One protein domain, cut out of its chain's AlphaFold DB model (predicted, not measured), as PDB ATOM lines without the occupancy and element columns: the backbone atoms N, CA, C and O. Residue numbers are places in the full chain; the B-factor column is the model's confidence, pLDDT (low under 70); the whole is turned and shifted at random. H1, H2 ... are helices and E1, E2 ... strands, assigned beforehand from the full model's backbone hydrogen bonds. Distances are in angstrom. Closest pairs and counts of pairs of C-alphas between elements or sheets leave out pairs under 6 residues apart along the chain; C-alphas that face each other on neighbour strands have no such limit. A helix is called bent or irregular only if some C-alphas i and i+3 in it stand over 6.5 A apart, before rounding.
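Overview. This is residues 1 to 119 of the 119 residues of an uncharacterized protein of Candidatus Gastranaerophilales bacterium HUM_19 (UniProt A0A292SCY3). A small antiparallel sheet of three strands caps one end of a bundle of four helical pieces, H1, H2, H4 and H5a, set round in the order H2, H1, H5a, H4, with neighbours running opposite ways. At the end away from the sheet, the helix H3 and the arm H5b cross each other. The 119 residues have five named helices and three named strands, in the order H1, E1, E2, H2, H3, H4, E3, H5; the sheet runs E1, E2, E3, and the class is mostly helix. The whole is compact, with a radius of gyration of the C-alphas of 14.5 A, but elongated, with spans of 47 by 27 by 21 A.

Along the chain. Look first at the sheet: E1 is residues 24 to 26, E2 is 29 to 33 and E3 is 88 to 92. Find C-alpha 2 at (113.223, 63.203, 111.414); from there H1, residues 2 to 20, runs 26.8 A. H2, residues 34 to 47, is 20.1 A long, H3 is residues 50 to 58, and H4, residues 66 to 78, is 18.2 A long. By its hydrogen bonds H5, residues 93 to 116, was assigned as one helix, but it is bent: C-alphas 105 and 108 are 7.6 A apart. Its arms are H5a, residues 93 to 105, 18.1 A long, and H5b, residues 108 to 116, which ends at C-alpha 116 at (125.613, 51.285, 119.353).

Arrangement. Begin at the hairpin E1 and E2, where N 26 and O 29 are 2.9 A apart, within hydrogen-bond range. E2 is also antiparallel to E3, with N 89 and O 32 at 2.8 A. H1, H2 and H4 are on the sheet but only graze it, as does H5a, which is only just on it with 5 pairs of C-alphas within 10 A. H1 touches H2 at a shallow tilt of 14 degrees, closest at the C-alphas of Leu 7 and Ile 44, 5.9 A. H1 touches H5a at a shallow tilt of 12 degrees, closest at the C-alphas of Lys 8 and Ile 104, 5.8 A. H4 touches H5a at a shallow tilt of 30 degrees, with the C-alphas of Ser 67 and Ile 103 closest at 4.2 A. H2 and H4 are close but not clearly touching, and H1 and H4 are apart. H3 touches H5b, about perpendicular at 85 degrees, closest at the C-alphas of Tyr 52 and Ile 111, 6.6 A. Every O i to N i+4 pair is within hydrogen-bond range in H1, H2, H3, H5a and H5b; in H4 it is 8 of 9.

Size, cuts and confidence. The two C-alphas farthest apart are those of Leu 84 and Glu 119, at 48.0 A. The printed part has no cut and no long link. The model's pLDDT is under 70 at residues 1 to 2, 60 to 61 and 119.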
ATOM      1  N   MET A   1     116.060  60.007 111.797       55.16
ATOM      2  CA  MET A   1     116.625  61.340 111.462       55.16
ATOM      3  C   MET A   1     115.587  62.455 111.629       55.16
ATOM      4  O   MET A   1     115.905  63.450 112.267       55.16
ATOM      5  N   ALA A   2     114.336  62.268 111.174       57.84
ATOM      6  CA  ALA A   2     113.223  63.203 111.414       57.84
ATOM      7  C   ALA A   2     112.941  63.481 112.910       57.84
ATOM      8  O   ALA A   2     112.727  64.633 113.287       57.84
ATOM      9  N   ASP A   3     113.048  62.468 113.777       72.62
ATOM     10  CA  ASP A   3     112.777  62.617 115.219       72.62
ATOM     11  C   ASP A   3     113.794  63.523 115.933       72.62
ATOM     12  O   ASP A   3     113.447  64.281 116.835       72.62
ATOM     13  N   ILE A   4     115.054  63.517 115.484       82.25
ATOM     14  CA  ILE A   4     116.117  64.358 116.061       82.25
ATOM     15  C   ILE A   4     115.923  65.826 115.664       82.25
ATOM     16  O   ILE A   4     116.159  66.722 116.476       82.25
ATOM     17  N   VAL A   5     115.462  66.088 114.436       84.94
ATOM     18  CA  VAL A   5     115.127  67.449 113.986       84.94
ATOM     19  C   VAL A   5     113.971  68.003 114.820       84.94
ATOM     20  O   VAL A   5     114.102  69.081 115.401       84.94
ATOM     21  N   ALA A   6     112.894  67.224 114.979       89.25
ATOM     22  CA  ALA A   6     111.754  67.600 115.814       89.25
ATOM     23  C   ALA A   6     112.168  67.870 117.271       89.25
ATOM     24  O   ALA A   6     111.756  68.866 117.869       89.25
ATOM     25  N   LEU A   7     113.046  67.035 117.832       92.06
ATOM     26  CA  LEU A   7     113.583  67.212 119.178       92.06
ATOM     27  C   LEU A   7     114.361  68.528 119.335       92.06
ATOM     28  O   LEU A   7     114.120  69.279 120.284       92.06
ATOM     29  N   LYS A   8     115.270  68.835 118.399       93.06
ATOM     30  CA  LYS A   8     116.024  70.102 118.391       93.06
ATOM     31  C   LYS A   8     115.079  71.303 118.275       93.06
ATOM     32  O   LYS A   8     115.307  72.321 118.930       93.06
ATOM     33  N   ASP A   9     113.996  71.186 117.512       94.38
ATOM     34  CA  ASP A   9     112.991  72.245 117.393       94.38
ATOM     35  C   ASP A   9     112.190  72.450 118.681       94.38
ATOM     36  O   ASP A   9     111.969  73.595 119.085       94.38
ATOM     37  N   TYR A  10     111.803  71.381 119.382       95.00
ATOM     38  CA  TYR A  10     111.157  71.508 120.691       95.00
ATOM     39  C   TYR A  10     112.084  72.128 121.744       95.00
ATOM     40  O   TYR A  10     111.647  72.985 122.513       95.00
ATOM     41  N   LEU A  11     113.375  71.786 121.736       94.69
ATOM     42  CA  LEU A  11     114.379  72.412 122.604       94.69
ATOM     43  C   LEU A  11     114.521  73.918 122.321       94.69
ATOM     44  O   LEU A  11     114.527  74.727 123.250       94.69
ATOM     45  N   LYS A  12     114.540  74.323 121.045       95.38
ATOM     46  CA  LYS A  12     114.518  75.746 120.655       95.38
ATOM     47  C   LYS A  12     113.214  76.440 121.055       95.38
ATOM     48  O   LYS A  12     113.237  77.609 121.435       95.38
ATOM     49  N   LYS A  13     112.067  75.753 120.989       95.56
ATOM     50  CA  LYS A  13     110.778  76.288 121.465       95.56
ATOM     51  C   LYS A  13     110.797  76.523 122.975       95.56
ATOM     52  O   LYS A  13     110.414  77.608 123.399       95.56
ATOM     53  N   LEU A  14     111.310  75.579 123.770       94.50
ATOM     54  CA  LEU A  14     111.519  75.767 125.212       94.50
ATOM     55  C   LEU A  14     112.399  76.994 125.482       94.50
ATOM     56  O   LEU A  14     112.066  77.832 126.320       94.50
ATOM     57  N   GLN A  15     113.483  77.143 124.716       93.56
ATOM     58  CA  GLN A  15     114.355  78.309 124.792       93.56
ATOM     59  C   GLN A  15     113.587  79.610 124.517       93.56
ATOM     60  O   GLN A  15     113.729  80.576 125.262       93.56
ATOM     61  N   LYS A  16     112.736  79.651 123.484       94.12
ATOM     62  CA  LYS A  16     111.898  80.824 123.181       94.12
ATOM     63  C   LYS A  16     110.902  81.135 124.297       94.12
ATOM     64  O   LYS A  16     110.819  82.294 124.691       94.12
ATOM     65  N   ILE A  17     110.211  80.127 124.835       92.31
ATOM     66  CA  ILE A  17     109.266  80.296 125.953       92.31
ATOM     67  C   ILE A  17     109.983  80.954 127.137       92.31
ATOM     68  O   ILE A  17     109.539  81.977 127.653       92.31
ATOM     69  N   ILE A  18     111.149  80.430 127.518       90.88
ATOM     70  CA  ILE A  18     111.915  80.954 128.654       90.88
ATOM     71  C   ILE A  18     112.468  82.354 128.373       90.88
ATOM     72  O   ILE A  18     112.504  83.189 129.272       90.88
ATOM     73  N   ASN A  19     112.881  82.653 127.139       89.38
ATOM     74  CA  ASN A  19     113.448  83.957 126.804       89.38
ATOM     75  C   ASN A  19     112.403  85.053 126.563       89.38
ATOM     76  O   ASN A  19     112.706  86.210 126.839       89.38
ATOM     77  N   PHE A  20     111.201  84.744 126.085       88.81
ATOM     78  CA  PHE A  20     110.269  85.778 125.616       88.81
ATOM     79  C   PHE A  20     108.898  85.748 126.290       88.81
ATOM     80  O   PHE A  20     108.219  86.767 126.295       88.81
ATOM     81  N   GLU A  21     108.496  84.635 126.901       87.19
ATOM     82  CA  GLU A  21     107.146  84.472 127.462       87.19
ATOM     83  C   GLU A  21     107.113  84.503 128.995       87.19
ATOM     84  O   GLU A  21     106.186  83.995 129.633       87.19
ATOM     85  N   ALA A  22     108.138  85.080 129.616       84.88
ATOM     86  CA  ALA A  22     108.159  85.212 131.062       84.88
ATOM     87  C   ALA A  22     107.091  86.198 131.538       84.88
ATOM     88  O   ALA A  22     106.981  87.318 131.047       84.88
ATOM     89  N   THR A  23     106.331  85.772 132.543       86.06
ATOM     90  CA  THR A  23     105.340  86.600 133.239       86.06
ATOM     91  C   THR A  23     106.021  87.714 134.032       86.06
ATOM     92  O   THR A  23     105.467  88.796 134.186       86.06
ATOM     93  N   PHE A  24     107.242  87.463 134.506       86.69
ATOM     94  CA  PHE A  24     108.058  88.454 135.191       86.69
ATOM     95  C   PHE A  24     109.540  88.220 134.898       86.69
ATOM     96  O   PHE A  24     109.986  87.075 134.793       86.69
ATOM     97  N   THR A  25     110.306  89.303 134.779       87.56
ATOM     98  CA  THR A  25     111.751  89.262 134.527       87.56
ATOM     99  C   THR A  25     112.477  90.049 135.608       87.56
ATOM    100  O   THR A  25     112.157  91.209 135.850       87.56
ATOM    101  N   PHE A  26     113.478  89.427 136.226       85.38
ATOM    102  CA  PHE A  26     114.356  90.047 137.210       85.38
ATOM    103  C   PHE A  26     115.806  89.668 136.914       85.38
ATOM    104  O   PHE A  26     116.247  88.562 137.227       85.38
ATOM    105  N   SER A  27     116.564  90.585 136.305       85.69
ATOM    106  CA  SER A  27     117.932  90.307 135.848       85.69
ATOM    107  C   SER A  27     117.970  89.031 134.975       85.69
ATOM    108  O   SER A  27     117.223  88.927 134.002       85.69
ATOM    109  N   HIS A  28     118.804  88.047 135.317       85.75
ATOM    110  CA  HIS A  28     118.915  86.755 134.628       85.75
ATOM    111  C   HIS A  28     117.834  85.737 135.021       85.75
ATOM    112  O   HIS A  28     117.801  84.639 134.462       85.75
ATOM    113  N   TRP A  29     116.964  86.075 135.972       89.69
ATOM    114  CA  TRP A  29     115.888  85.212 136.443       89.69
ATOM    115  C   TRP A  29     114.573  85.562 135.758       89.69
ATOM    116  O   TRP A  29     114.195  86.729 135.642       89.69
ATOM    117  N   LYS A  30     113.846  84.535 135.328       92.62
ATOM    118  CA  LYS A  30     112.510  84.662 134.747       92.62
ATOM    119  C   LYS A  30     111.513  83.795 135.487       92.62
ATOM    120  O   LYS A  30     111.830  82.674 135.875       92.62
ATOM    121  N   LEU A  31     110.308  84.332 135.661       92.56
ATOM    122  CA  LEU A  31     109.144  83.585 136.120       92.56
ATOM    123  C   LEU A  31     108.294  83.224 134.909       92.56
ATOM    124  O   LEU A  31     107.814  84.106 134.196       92.56
ATOM    125  N   VAL A  32     108.121  81.932 134.669       93.56
ATOM    126  CA  VAL A  32     107.397  81.400 133.507       93.56
ATOM    127  C   VAL A  32     106.240  80.541 133.994       93.56
ATOM    128  O   VAL A  32     106.379  79.828 134.986       93.56
ATOM    129  N   LYS A  33     105.100  80.582 133.295       94.44
ATOM    130  CA  LYS A  33     103.966  79.701 133.596       94.44
ATOM    131  C   LYS A  33     104.396  78.242 133.510       94.44
ATOM    132  O   LYS A  33     104.863  77.789 132.466       94.44
ATOM    133  N   LYS A  34     104.182  77.508 134.598       93.38
ATOM    134  CA  LYS A  34     104.536  76.098 134.728       93.38
ATOM    135  C   LYS A  34     103.897  75.249 133.633       93.38
ATOM    136  O   LYS A  34     104.591  74.449 133.026       93.38
ATOM    137  N   THR A  35     102.630  75.495 133.300       93.38
ATOM    138  CA  THR A  35     101.924  74.766 132.233       93.38
ATOM    139  C   THR A  35     102.650  74.842 130.890       93.38
ATOM    140  O   THR A  35     102.849  73.820 130.251       93.38
ATOM    141  N   ARG A  36     103.164  76.019 130.504       92.75
ATOM    142  CA  ARG A  36     103.930  76.195 129.254       92.75
ATOM    143  C   ARG A  36     105.221  75.375 129.248       92.75
ATOM    144  O   ARG A  36     105.610  74.862 128.202       92.75
ATOM    145  N   ILE A  37     105.890  75.287 130.400       93.00
ATOM    146  CA  ILE A  37     107.104  74.482 130.577       93.00
ATOM    147  C   ILE A  37     106.767  72.989 130.542       93.00
ATOM    148  O   ILE A  37     107.427  72.239 129.828       93.00
ATOM    149  N   ASP A  38     105.735  72.563 131.263       92.69
ATOM    150  CA  ASP A  38     105.320  71.163 131.337       92.69
ATOM    151  C   ASP A  38     104.878  70.641 129.958       92.69
ATOM    152  O   ASP A  38     105.325  69.570 129.542       92.69
ATOM    153  N   ASP A  39     104.100  71.429 129.205       93.00
ATOM    154  CA  ASP A  39     103.636  71.088 127.853       93.00
ATOM    155  C   ASP A  39     104.814  70.817 126.906       93.00
ATOM    156  O   ASP A  39     104.888  69.775 126.249       93.00
ATOM    157  N   ILE A  40     105.783  71.741 126.844       94.38
ATOM    158  CA  ILE A  40     106.924  71.587 125.935       94.38
ATOM    159  C   ILE A  40     107.866  70.472 126.397       94.38
ATOM    160  O   ILE A  40     108.395  69.735 125.566       94.38
ATOM    161  N   MET A  41     108.049  70.300 127.709       93.38
ATOM    162  CA  MET A  41     108.871  69.223 128.256       93.38
ATOM    163  C   MET A  41     108.262  67.848 127.996       93.38
ATOM    164  O   MET A  41     109.011  66.913 127.707       93.38
ATOM    165  N   CYS A  42     106.932  67.729 128.023       92.31
ATOM    166  CA  CYS A  42     106.221  66.518 127.628       92.31
ATOM    167  C   CYS A  42     106.516  66.157 126.162       92.31
ATOM    168  O   CYS A  42     106.922  65.029 125.880       92.31
ATOM    169  N   CYS A  43     106.434  67.131 125.247       93.12
ATOM    170  CA  CYS A  43     106.775  66.940 123.832       93.12
ATOM    171  C   CYS A  43     108.240  66.521 123.629       93.12
ATOM    172  O   CYS A  43     108.529  65.596 122.866       93.12
ATOM    173  N   ILE A  44     109.174  67.170 124.336       93.88
ATOM    174  CA  ILE A  44     110.600  66.816 124.295       93.88
ATOM    175  C   ILE A  44     110.792  65.372 124.768       93.88
ATOM    176  O   ILE A  44     111.445  64.587 124.085       93.88
ATOM    177  N   TYR A  45     110.200  65.002 125.906       91.62
ATOM    178  CA  TYR A  45     110.328  63.658 126.463       91.62
ATOM    179  C   TYR A  45     109.737  62.585 125.544       91.62
ATOM    180  O   TYR A  45     110.359  61.542 125.355       91.62
ATOM    181  N   ALA A  46     108.577  62.843 124.935       91.06
ATOM    182  CA  ALA A  46     107.935  61.918 124.003       91.06
ATOM    183  C   ALA A  46     108.803  61.634 122.765       91.06
ATOM    184  O   ALA A  46     108.842  60.498 122.300       91.06
ATOM    185  N   THR A  47     109.542  62.641 122.290       91.88
ATOM    186  CA  THR A  47     110.392  62.545 121.089       91.88
ATOM    187  C   THR A  47     111.732  61.843 121.357       91.88
ATOM    188  O   THR A  47     112.409  61.408 120.428       91.88
ATOM    189  N   LEU A  48     112.152  61.716 122.621       90.75
ATOM    190  CA  LEU A  48     113.405  61.035 122.954       90.75
ATOM    191  C   LEU A  48     113.324  59.523 122.663       90.75
ATOM    192  O   LEU A  48     112.317  58.892 122.996       90.75
ATOM    193  N   PRO A  49     114.399  58.901 122.143       89.75
ATOM    194  CA  PRO A  49     114.483  57.447 122.017       89.75
ATOM    195  C   PRO A  49     114.401  56.736 123.373       89.75
ATOM    196  O   PRO A  49     114.895  57.234 124.388       89.75
ATOM    197  N   ASP A  50     113.846  55.525 123.404       88.50
ATOM    198  CA  ASP A  50     113.673  54.784 124.661       88.50
ATOM    199  C   ASP A  50     114.993  54.354 125.310       88.50
ATOM    200  O   ASP A  50     115.081  54.279 126.536       88.50
ATOM    201  N   THR A  51     116.039  54.116 124.516       86.56
ATOM    202  CA  THR A  51     117.400  53.858 125.015       86.56
ATOM    203  C   THR A  51     117.951  55.067 125.774       86.56
ATOM    204  O   THR A  51     118.466  54.930 126.883       86.56
ATOM    205  N   TYR A  52     117.733  56.272 125.244       88.88
ATOM    206  CA  TYR A  52     118.090  57.528 125.901       88.88
ATOM    207  C   TYR A  52     117.289  57.740 127.196       88.88
ATOM    208  O   TYR A  52     117.845  58.075 128.243       88.88
ATOM    209  N   LYS A  53     115.973  57.481 127.165       88.88
ATOM    210  CA  LYS A  53     115.117  57.543 128.365       88.88
ATOM    211  C   LYS A  53     115.569  56.560 129.446       88.88
ATOM    212  O   LYS A  53     115.472  56.883 130.629       88.88
ATOM    213  N   ARG A  54     116.045  55.367 129.069       85.94
ATOM    214  CA  ARG A  54     116.607  54.388 130.014       85.94
ATOM    215  C   ARG A  54     117.871  54.923 130.682       85.94
ATOM    216  O   ARG A  54     117.921  54.889 131.907       85.94
ATOM    217  N   MET A  55     118.803  55.507 129.924       83.75
ATOM    218  CA  MET A  55     120.011  56.149 130.473       83.75
ATOM    219  C   MET A  55     119.675  57.240 131.504       83.75
ATOM    220  O   MET A  55     120.258  57.292 132.587       83.75
ATOM    221  N   LEU A  56     118.664  58.072 131.220       84.38
ATOM    222  CA  LEU A  56     118.188  59.090 132.166       84.38
ATOM    223  C   LEU A  56     117.679  58.496 133.493       84.38
ATOM    224  O   LEU A  56     117.803  59.138 134.539       84.38
ATOM    225  N   LYS A  57     117.096  57.289 133.465       82.69
ATOM    226  CA  LYS A  57     116.539  56.608 134.646       82.69
ATOM    227  C   LYS A  57     117.601  55.866 135.453       82.69
ATOM    228  O   LYS A  57     117.598  55.970 136.677       82.69
ATOM    229  N   THR A  58     118.482  55.118 134.789       78.88
ATOM    230  CA  THR A  58     119.484  54.265 135.454       78.88
ATOM    231  C   THR A  58     120.611  55.073 136.084       78.88
ATOM    232  O   THR A  58     121.244  54.608 137.025       78.88
ATOM    233  N   LYS A  59     120.839  56.302 135.602       72.06
ATOM    234  CA  LYS A  59     121.919  57.200 136.035       72.06
ATOM    235  C   LYS A  59     123.336  56.645 135.864       72.06
ATOM    236  O   LYS A  59     124.292  57.267 136.325       72.06
ATOM    237  N   THR A  60     123.472  55.521 135.178       66.88
ATOM    238  CA  THR A  60     124.750  54.913 134.820       66.88
ATOM    239  C   THR A  60     125.396  55.735 133.711       66.88
ATOM    240  O   THR A  60     124.715  56.122 132.766       66.88
ATOM    241  N   ASP A  61     126.684  56.047 133.848       65.19
ATOM    242  CA  ASP A  61     127.494  56.723 132.826       65.19
ATOM    243  C   ASP A  61     126.913  58.032 132.257       65.19
ATOM    244  O   ASP A  61     127.279  58.451 131.162       65.19
ATOM    245  N   ILE A  62     126.066  58.752 133.010       71.31
ATOM    246  CA  ILE A  62     125.518  60.059 132.585       71.31
ATOM    247  C   ILE A  62     126.642  61.032 132.193       71.31
ATOM    248  O   ILE A  62     126.469  61.840 131.287       71.31
ATOM    249  N   GLN A  63     127.799  60.955 132.859       75.31
ATOM    250  CA  GLN A  63     128.951  61.817 132.574       75.31
ATOM    251  C   GLN A  63     129.591  61.547 131.204       75.31
ATOM    252  O   GLN A  63     130.293  62.411 130.689       75.31
ATOM    253  N   ARG A  64     129.344  60.374 130.607       83.00
ATOM    254  CA  ARG A  64     129.881  59.989 129.298       83.00
ATOM    255  C   ARG A  64     129.160  60.686 128.144       83.00
ATOM    256  O   ARG A  64     129.765  60.882 127.096       83.00
ATOM    257  N   TYR A  65     127.899  61.071 128.342       89.00
ATOM    258  CA  TYR A  65     127.048  61.653 127.305       89.00
ATOM    259  C   TYR A  65     126.615  63.061 127.709       89.00
ATOM    260  O   TYR A  65     125.776  63.254 128.596       89.00
ATOM    261  N   ASN A  66     127.188  64.067 127.051       90.25
ATOM    262  CA  ASN A  66     126.992  65.464 127.427       90.25
ATOM    263  C   ASN A  66     125.517  65.890 127.339       90.25
ATOM    264  O   ASN A  66     125.018  66.571 128.234       90.25
ATOM    265  N   SER A  67     124.787  65.458 126.309       91.12
ATOM    266  CA  SER A  67     123.360  65.760 126.173       91.12
ATOM    267  C   SER A  67     122.545  65.177 127.329       91.12
ATOM    268  O   SER A  67     121.648  65.854 127.830       91.12
ATOM    269  N   VAL A  68     122.873  63.965 127.793       90.38
ATOM    270  CA  VAL A  68     122.171  63.283 128.893       90.38
ATOM    271  C   VAL A  68     122.406  64.035 130.201       90.38
ATOM    272  O   VAL A  68     121.457  64.328 130.936       90.38
ATOM    273  N   LEU A  69     123.657  64.427 130.458       90.88
ATOM    274  CA  LEU A  69     124.021  65.268 131.595       90.88
ATOM    275  C   LEU A  69     123.284  66.615 131.553       90.88
ATOM    276  O   LEU A  69     122.635  66.999 132.531       90.88
ATOM    277  N   CYS A  70     123.345  67.321 130.420       93.00
ATOM    278  CA  CYS A  70     122.696  68.616 130.264       93.00
ATOM    279  C   CYS A  70     121.174  68.518 130.421       93.00
ATOM    280  O   CYS A  70     120.582  69.372 131.081       93.00
ATOM    281  N   TYR A  71     120.537  67.472 129.889       93.06
ATOM    282  CA  TYR A  71     119.099  67.237 130.032       93.06
ATOM    283  C   TYR A  71     118.699  66.976 131.492       93.06
ATOM    284  O   TYR A  71     117.720  67.539 131.994       93.06
ATOM    285  N   GLY A  72     119.483  66.172 132.215       90.75
ATOM    286  CA  GLY A  72     119.268  65.914 133.640       90.75
ATOM    287  C   GLY A  72     119.404  67.165 134.516       90.75
ATOM    288  O   GLY A  72     118.678  67.323 135.497       90.75
ATOM    289  N   LEU A  73     120.308  68.085 134.170       91.56
ATOM    290  CA  LEU A  73     120.428  69.377 134.855       91.56
ATOM    291  C   LEU A  73     119.293  70.331 134.469       91.56
ATOM    292  O   LEU A  73     118.712  70.975 135.343       91.56
ATOM    293  N   LEU A  74     118.937  70.376 133.184       93.69
ATOM    294  CA  LEU A  74     117.874  71.227 132.658       93.69
ATOM    295  C   LEU A  74     116.539  70.920 133.342       93.69
ATOM    296  O   LEU A  74     115.910  71.830 133.873       93.69
ATOM    297  N   THR A  75     116.156  69.641 133.401       91.62
ATOM    298  CA  THR A  75     114.921  69.178 134.060       91.62
ATOM    299  C   THR A  75     114.856  69.579 135.534       91.62
ATOM    300  O   THR A  75     113.811  70.018 136.004       91.62
ATOM    301  N   LYS A  76     115.976  69.510 136.264       90.44
ATOM    302  CA  LYS A  76     116.039  69.966 137.661       90.44
ATOM    303  C   LYS A  76     115.858  71.473 137.800       90.44
ATOM    304  O   LYS A  76     115.215  71.909 138.751       90.44
ATOM    305  N   LEU A  77     116.439  72.267 136.901       90.25
ATOM    306  CA  LEU A  77     116.332  73.726 136.957       90.25
ATOM    307  C   LEU A  77     114.912  74.198 136.646       90.25
ATOM    308  O   LEU A  77     114.373  75.019 137.379       90.25
ATOM    309  N   ILE A  78     114.285  73.639 135.612       90.12
ATOM    310  CA  ILE A  78     112.928  74.021 135.192       90.12
ATOM    311  C   ILE A  78     111.819  73.396 136.053       90.12
ATOM    312  O   ILE A  78     110.661  73.769 135.921       90.12
ATOM    313  N   ALA A  79     112.149  72.469 136.955       87.81
ATOM    314  CA  ALA A  79     111.211  71.957 137.956       87.81
ATOM    315  C   ALA A  79     111.102  72.866 139.196       87.81
ATOM    316  O   ALA A  79     110.258  72.627 140.062       87.81
ATOM    317  N   ARG A  80     111.953  73.899 139.321       90.38
ATOM    318  CA  ARG A  80     111.958  74.805 140.478       90.38
ATOM    319  C   ARG A  80     110.754  75.741 140.442       90.38
ATOM    320  O   ARG A  80     110.766  76.779 139.786       90.38
ATOM    321  N   THR A  81     109.716  75.382 141.185       90.81
ATOM    322  CA  THR A  81     108.539  76.233 141.377       90.81
ATOM    323  C   THR A  81     108.889  77.491 142.161       90.81
ATOM    324  O   THR A  81     109.680  77.447 143.105       90.81
ATOM    325  N   PHE A  82     108.262  78.606 141.807       91.56
ATOM    326  CA  PHE A  82     108.357  79.836 142.574       91.56
ATOM    327  C   PHE A  82     107.626  79.680 143.913       91.56
ATOM    328  O   PHE A  82     106.527  79.136 143.980       91.56
ATOM    329  N   PHE A  83     108.246  80.136 145.001       89.06
ATOM    330  CA  PHE A  83     107.754  79.857 146.354       89.06
ATOM    331  C   PHE A  83     106.423  80.554 146.682       89.06
ATOM    332  O   PHE A  83     105.650  80.021 147.475       89.06
ATOM    333  N   LEU A  84     106.139  81.708 146.064       90.94
ATOM    334  CA  LEU A  84     104.880  82.443 146.262       90.94
ATOM    335  C   LEU A  84     103.753  81.977 145.334       90.94
ATOM    336  O   LEU A  84     102.588  82.151 145.670       90.94
ATOM    337  N   ASP A  85     104.082  81.389 144.180       91.12
ATOM    338  CA  ASP A  85     103.094  80.904 143.215       91.12
ATOM    339  C   ASP A  85     103.572  79.607 142.556       91.12
ATOM    340  O   ASP A  85     104.475  79.596 141.717       91.12
ATOM    341  N   LYS A  86     102.912  78.500 142.908       91.00
ATOM    342  CA  LYS A  86     103.211  77.158 142.388       91.00
ATOM    343  C   LYS A  86     102.902  77.004 140.894       91.00
ATOM    344  O   LYS A  86     103.359  76.036 140.286       91.00
ATOM    345  N   ASN A  87     102.145  77.933 140.307       93.44
ATOM    346  CA  ASN A  87     101.868  77.973 138.871       93.44
ATOM    347  C   ASN A  87     103.002  78.622 138.072       93.44
ATOM    348  O   ASN A  87     102.947  78.633 136.840       93.44
ATOM    349  N   LEU A  88     104.029  79.149 138.745       93.31
ATOM    350  CA  LEU A  88     105.205  79.742 138.128       93.31
ATOM    351  C   LEU A  88     106.455  78.915 138.436       93.31
ATOM    352  O   LEU A  88     106.620  78.350 139.518       93.31
ATOM    353  N   VAL A  89     107.366  78.877 137.472       93.38
ATOM    354  CA  VAL A  89     108.709  78.311 137.604       93.38
ATOM    355  C   VAL A  89     109.710  79.452 137.555       93.38
ATOM    356  O   VAL A  89     109.605  80.323 136.689       93.38
ATOM    357  N   ILE A  90     110.685  79.430 138.462       93.12
ATOM    358  CA  ILE A  90     111.815  80.356 138.444       93.12
ATOM    359  C   ILE A  90     112.995  79.733 137.698       93.12
ATOM    360  O   ILE A  90     113.530  78.699 138.090       93.12
ATOM    361  N   VAL A  91     113.414  80.376 136.610       92.31
ATOM    362  CA  VAL A  91     114.473  79.880 135.725       92.31
ATOM    363  C   VAL A  91     115.581  80.912 135.557       92.31
ATOM    364  O   VAL A  91     115.313  82.083 135.293       92.31
ATOM    365  N   ASN A  92     116.836  80.472 135.681       92.50
ATOM    366  CA  ASN A  92     117.995  81.264 135.280       92.50
ATOM    367  C   ASN A  92     118.211  81.088 133.773       92.50
ATOM    368  O   ASN A  92     118.558  80.004 133.303       92.50
ATOM    369  N   ILE A  93     118.001  82.160 133.017       92.25
ATOM    370  CA  ILE A  93     118.055  82.154 131.554       92.25
ATOM    371  C   ILE A  93     119.429  81.724 131.045       92.25
ATOM    372  O   ILE A  93     119.523  80.949 130.095       92.25
ATOM    373  N   THR A  94     120.494  82.237 131.658       92.19
ATOM    374  CA  THR A  94     121.871  82.001 131.219       92.19
ATOM    375  C   THR A  94     122.218  80.521 131.344       92.19
ATOM    376  O   THR A  94     122.731  79.920 130.400       92.19
ATOM    377  N   GLU A  95     121.879  79.912 132.483       92.38
ATOM    378  CA  GLU A  95     122.110  78.486 132.723       92.38
ATOM    379  C   GLU A  95     121.263  77.609 131.799       92.38
ATOM    380  O   GLU A  95     121.791  76.707 131.148       92.38
ATOM    381  N   VAL A  96     119.965  77.902 131.679       93.31
ATOM    382  CA  VAL A  96     119.053  77.151 130.809       93.31
ATOM    383  C   VAL A  96     119.505  77.210 129.351       93.31
ATOM    384  O   VAL A  96     119.595  76.169 128.702       93.31
ATOM    385  N   ASN A  97     119.826  78.398 128.829       94.12
ATOM    386  CA  ASN A  97     120.279  78.563 127.448       94.12
ATOM    387  C   ASN A  97     121.568  77.770 127.187       94.12
ATOM    388  O   ASN A  97     121.687  77.116 126.150       94.12
ATOM    389  N   LYS A  98     122.512  77.780 128.138       95.38
ATOM    390  CA  LYS A  98     123.751  76.999 128.044       95.38
ATOM    391  C   LYS A  98     123.467  75.497 127.966       95.38
ATOM    392  O   LYS A  98     124.038  74.819 127.116       95.38
ATOM    393  N   LEU A  99     122.572  74.989 128.814       95.56
ATOM    394  CA  LEU A  99     122.201  73.571 128.824       95.56
ATOM    395  C   LEU A  99     121.473  73.163 127.542       95.56
ATOM    396  O   LEU A  99     121.827  72.151 126.948       95.56
ATOM    397  N   ILE A 100     120.505  73.961 127.080       95.38
ATOM    398  CA  ILE A 100     119.773  73.694 125.834       95.38
ATOM    399  C   ILE A 100     120.736  73.633 124.643       95.38
ATOM    400  O   ILE A 100     120.672  72.688 123.859       95.38
ATOM    401  N   ASN A 101     121.665  74.585 124.536       95.31
ATOM    402  CA  ASN A 101     122.664  74.587 123.467       95.31
ATOM    403  C   ASN A 101     123.579  73.356 123.540       95.31
ATOM    404  O   ASN A 101     123.819  72.718 122.516       95.31
ATOM    405  N   GLY A 102     124.025  72.977 124.743       93.56
ATOM    406  CA  GLY A 102     124.815  71.762 124.953       93.56
ATOM    407  C   GLY A 102     124.092  70.503 124.469       93.56
ATOM    408  O   GLY A 102     124.691  69.685 123.771       93.56
ATOM    409  N   ILE A 103     122.790  70.385 124.755       94.56
ATOM    410  CA  ILE A 103     121.952  69.282 124.264       94.56
ATOM    411  C   ILE A 103     121.872  69.326 122.736       94.56
ATOM    412  O   ILE A 103     122.218  68.348 122.087       94.56
ATOM    413  N   ILE A 104     121.469  70.456 122.144       94.50
ATOM    414  CA  ILE A 104     121.284  70.590 120.688       94.50
ATOM    415  C   ILE A 104     122.551  70.206 119.910       94.50
ATOM    416  O   ILE A 104     122.443  69.566 118.862       94.50
ATOM    417  N   MET A 105     123.729  70.580 120.416       94.06
ATOM    418  CA  MET A 105     125.011  70.299 119.765       94.06
ATOM    419  C   MET A 105     125.412  68.822 119.809       94.06
ATOM    420  O   MET A 105     126.055  68.354 118.877       94.06
ATOM    421  N   THR A 106     125.056  68.096 120.871       93.88
ATOM    422  CA  THR A 106     125.625  66.760 121.153       93.88
ATOM    423  C   THR A 106     124.616  65.617 121.069       93.88
ATOM    424  O   THR A 106     125.009  64.467 120.906       93.88
ATOM    425  N   ILE A 107     123.311  65.909 121.103       92.50
ATOM    426  CA  ILE A 107     122.264  64.886 121.238       92.50
ATOM    427  C   ILE A 107     122.237  63.858 120.109       92.50
ATOM    428  O   ILE A 107     121.921  62.700 120.341       92.50
ATOM    429  N   GLU A 108     122.576  64.261 118.890       92.44
ATOM    430  CA  GLU A 108     122.575  63.362 117.738       92.44
ATOM    431  C   GLU A 108     123.689  62.315 117.837       92.44
ATOM    432  O   GLU A 108     123.430  61.119 117.712       92.44
ATOM    433  N   GLN A 109     124.902  62.767 118.159       91.12
ATOM    434  CA  GLN A 109     126.048  61.896 118.389       91.12
ATOM    435  C   GLN A 109     125.834  61.001 119.614       91.12
ATOM    436  O   GLN A 109     126.129  59.806 119.563       91.12
ATOM    437  N   ASP A 110     125.297  61.558 120.701       90.81
ATOM    438  CA  ASP A 110     125.042  60.810 121.929       90.81
ATOM    439  C   ASP A 110     123.973  59.734 121.717       90.81
ATOM    440  O   ASP A 110     124.173  58.600 122.141       90.81
ATOM    441  N   ILE A 111     122.869  60.039 121.022       90.00
ATOM    442  CA  ILE A 111     121.839  59.042 120.686       90.00
ATOM    443  C   ILE A 111     122.449  57.897 119.877       90.00
ATOM    444  O   ILE A 111     122.222  56.738 120.220       90.00
ATOM    445  N   HIS A 112     123.240  58.208 118.848       89.81
ATOM    446  CA  HIS A 112     123.879  57.186 118.021       89.81
ATOM    447  C   HIS A 112     124.839  56.310 118.838       89.81
ATOM    448  O   HIS A 112     124.778  55.086 118.773       89.81
ATOM    449  N   SER A 113     125.662  56.936 119.685       88.44
ATOM    450  CA  SER A 113     126.626  56.240 120.544       88.44
ATOM    451  C   SER A 113     125.943  55.362 121.598       88.44
ATOM    452  O   SER A 113     126.429  54.281 121.916       88.44
ATOM    453  N   ILE A 114     124.817  55.815 122.161       87.44
ATOM    454  CA  ILE A 114     124.014  55.041 123.120       87.44
ATOM    455  C   ILE A 114     123.378  53.833 122.433       87.44
ATOM    456  O   ILE A 114     123.327  52.762 123.029       87.44
ATOM    457  N   GLN A 115     122.878  54.000 121.209       85.19
ATOM    458  CA  GLN A 115     122.291  52.901 120.443       85.19
ATOM    459  C   GLN A 115     123.338  51.828 120.136       85.19
ATOM    460  O   GLN A 115     123.108  50.677 120.475       85.19
ATOM    461  N   GLN A 116     124.512  52.216 119.633       84.19
ATOM    462  CA  GLN A 116     125.613  51.285 119.353       84.19
ATOM    463  C   GLN A 116     126.141  50.557 120.594       84.19
ATOM    464  O   GLN A 116     126.586  49.424 120.495       84.19
ATOM    465  N   ALA A 117     126.136  51.200 121.764       81.06
ATOM    466  CA  ALA A 117     126.607  50.575 123.001       81.06
ATOM    467  C   ALA A 117     125.609  49.565 123.602       81.06
ATOM    468  O   ALA A 117     125.954  48.871 124.558       81.06
ATOM    469  N   LEU A 118     124.364  49.550 123.112       70.75
ATOM    470  CA  LEU A 118     123.277  48.688 123.585       70.75
ATOM    471  C   LEU A 118     122.875  47.609 122.561       70.75
ATOM    472  O   LEU A 118     122.006  46.796 122.884       70.75
ATOM    473  N   GLU A 119     123.469  47.633 121.365       58.53
ATOM    474  CA  GLU A 119     123.459  46.552 120.364       58.53
ATOM    475  C   GLU A 119     124.553  45.522 120.677       58.53
ATOM    476  O   GLU A 119     124.261  44.315 120.522       58.53
TER     477      GLU A 119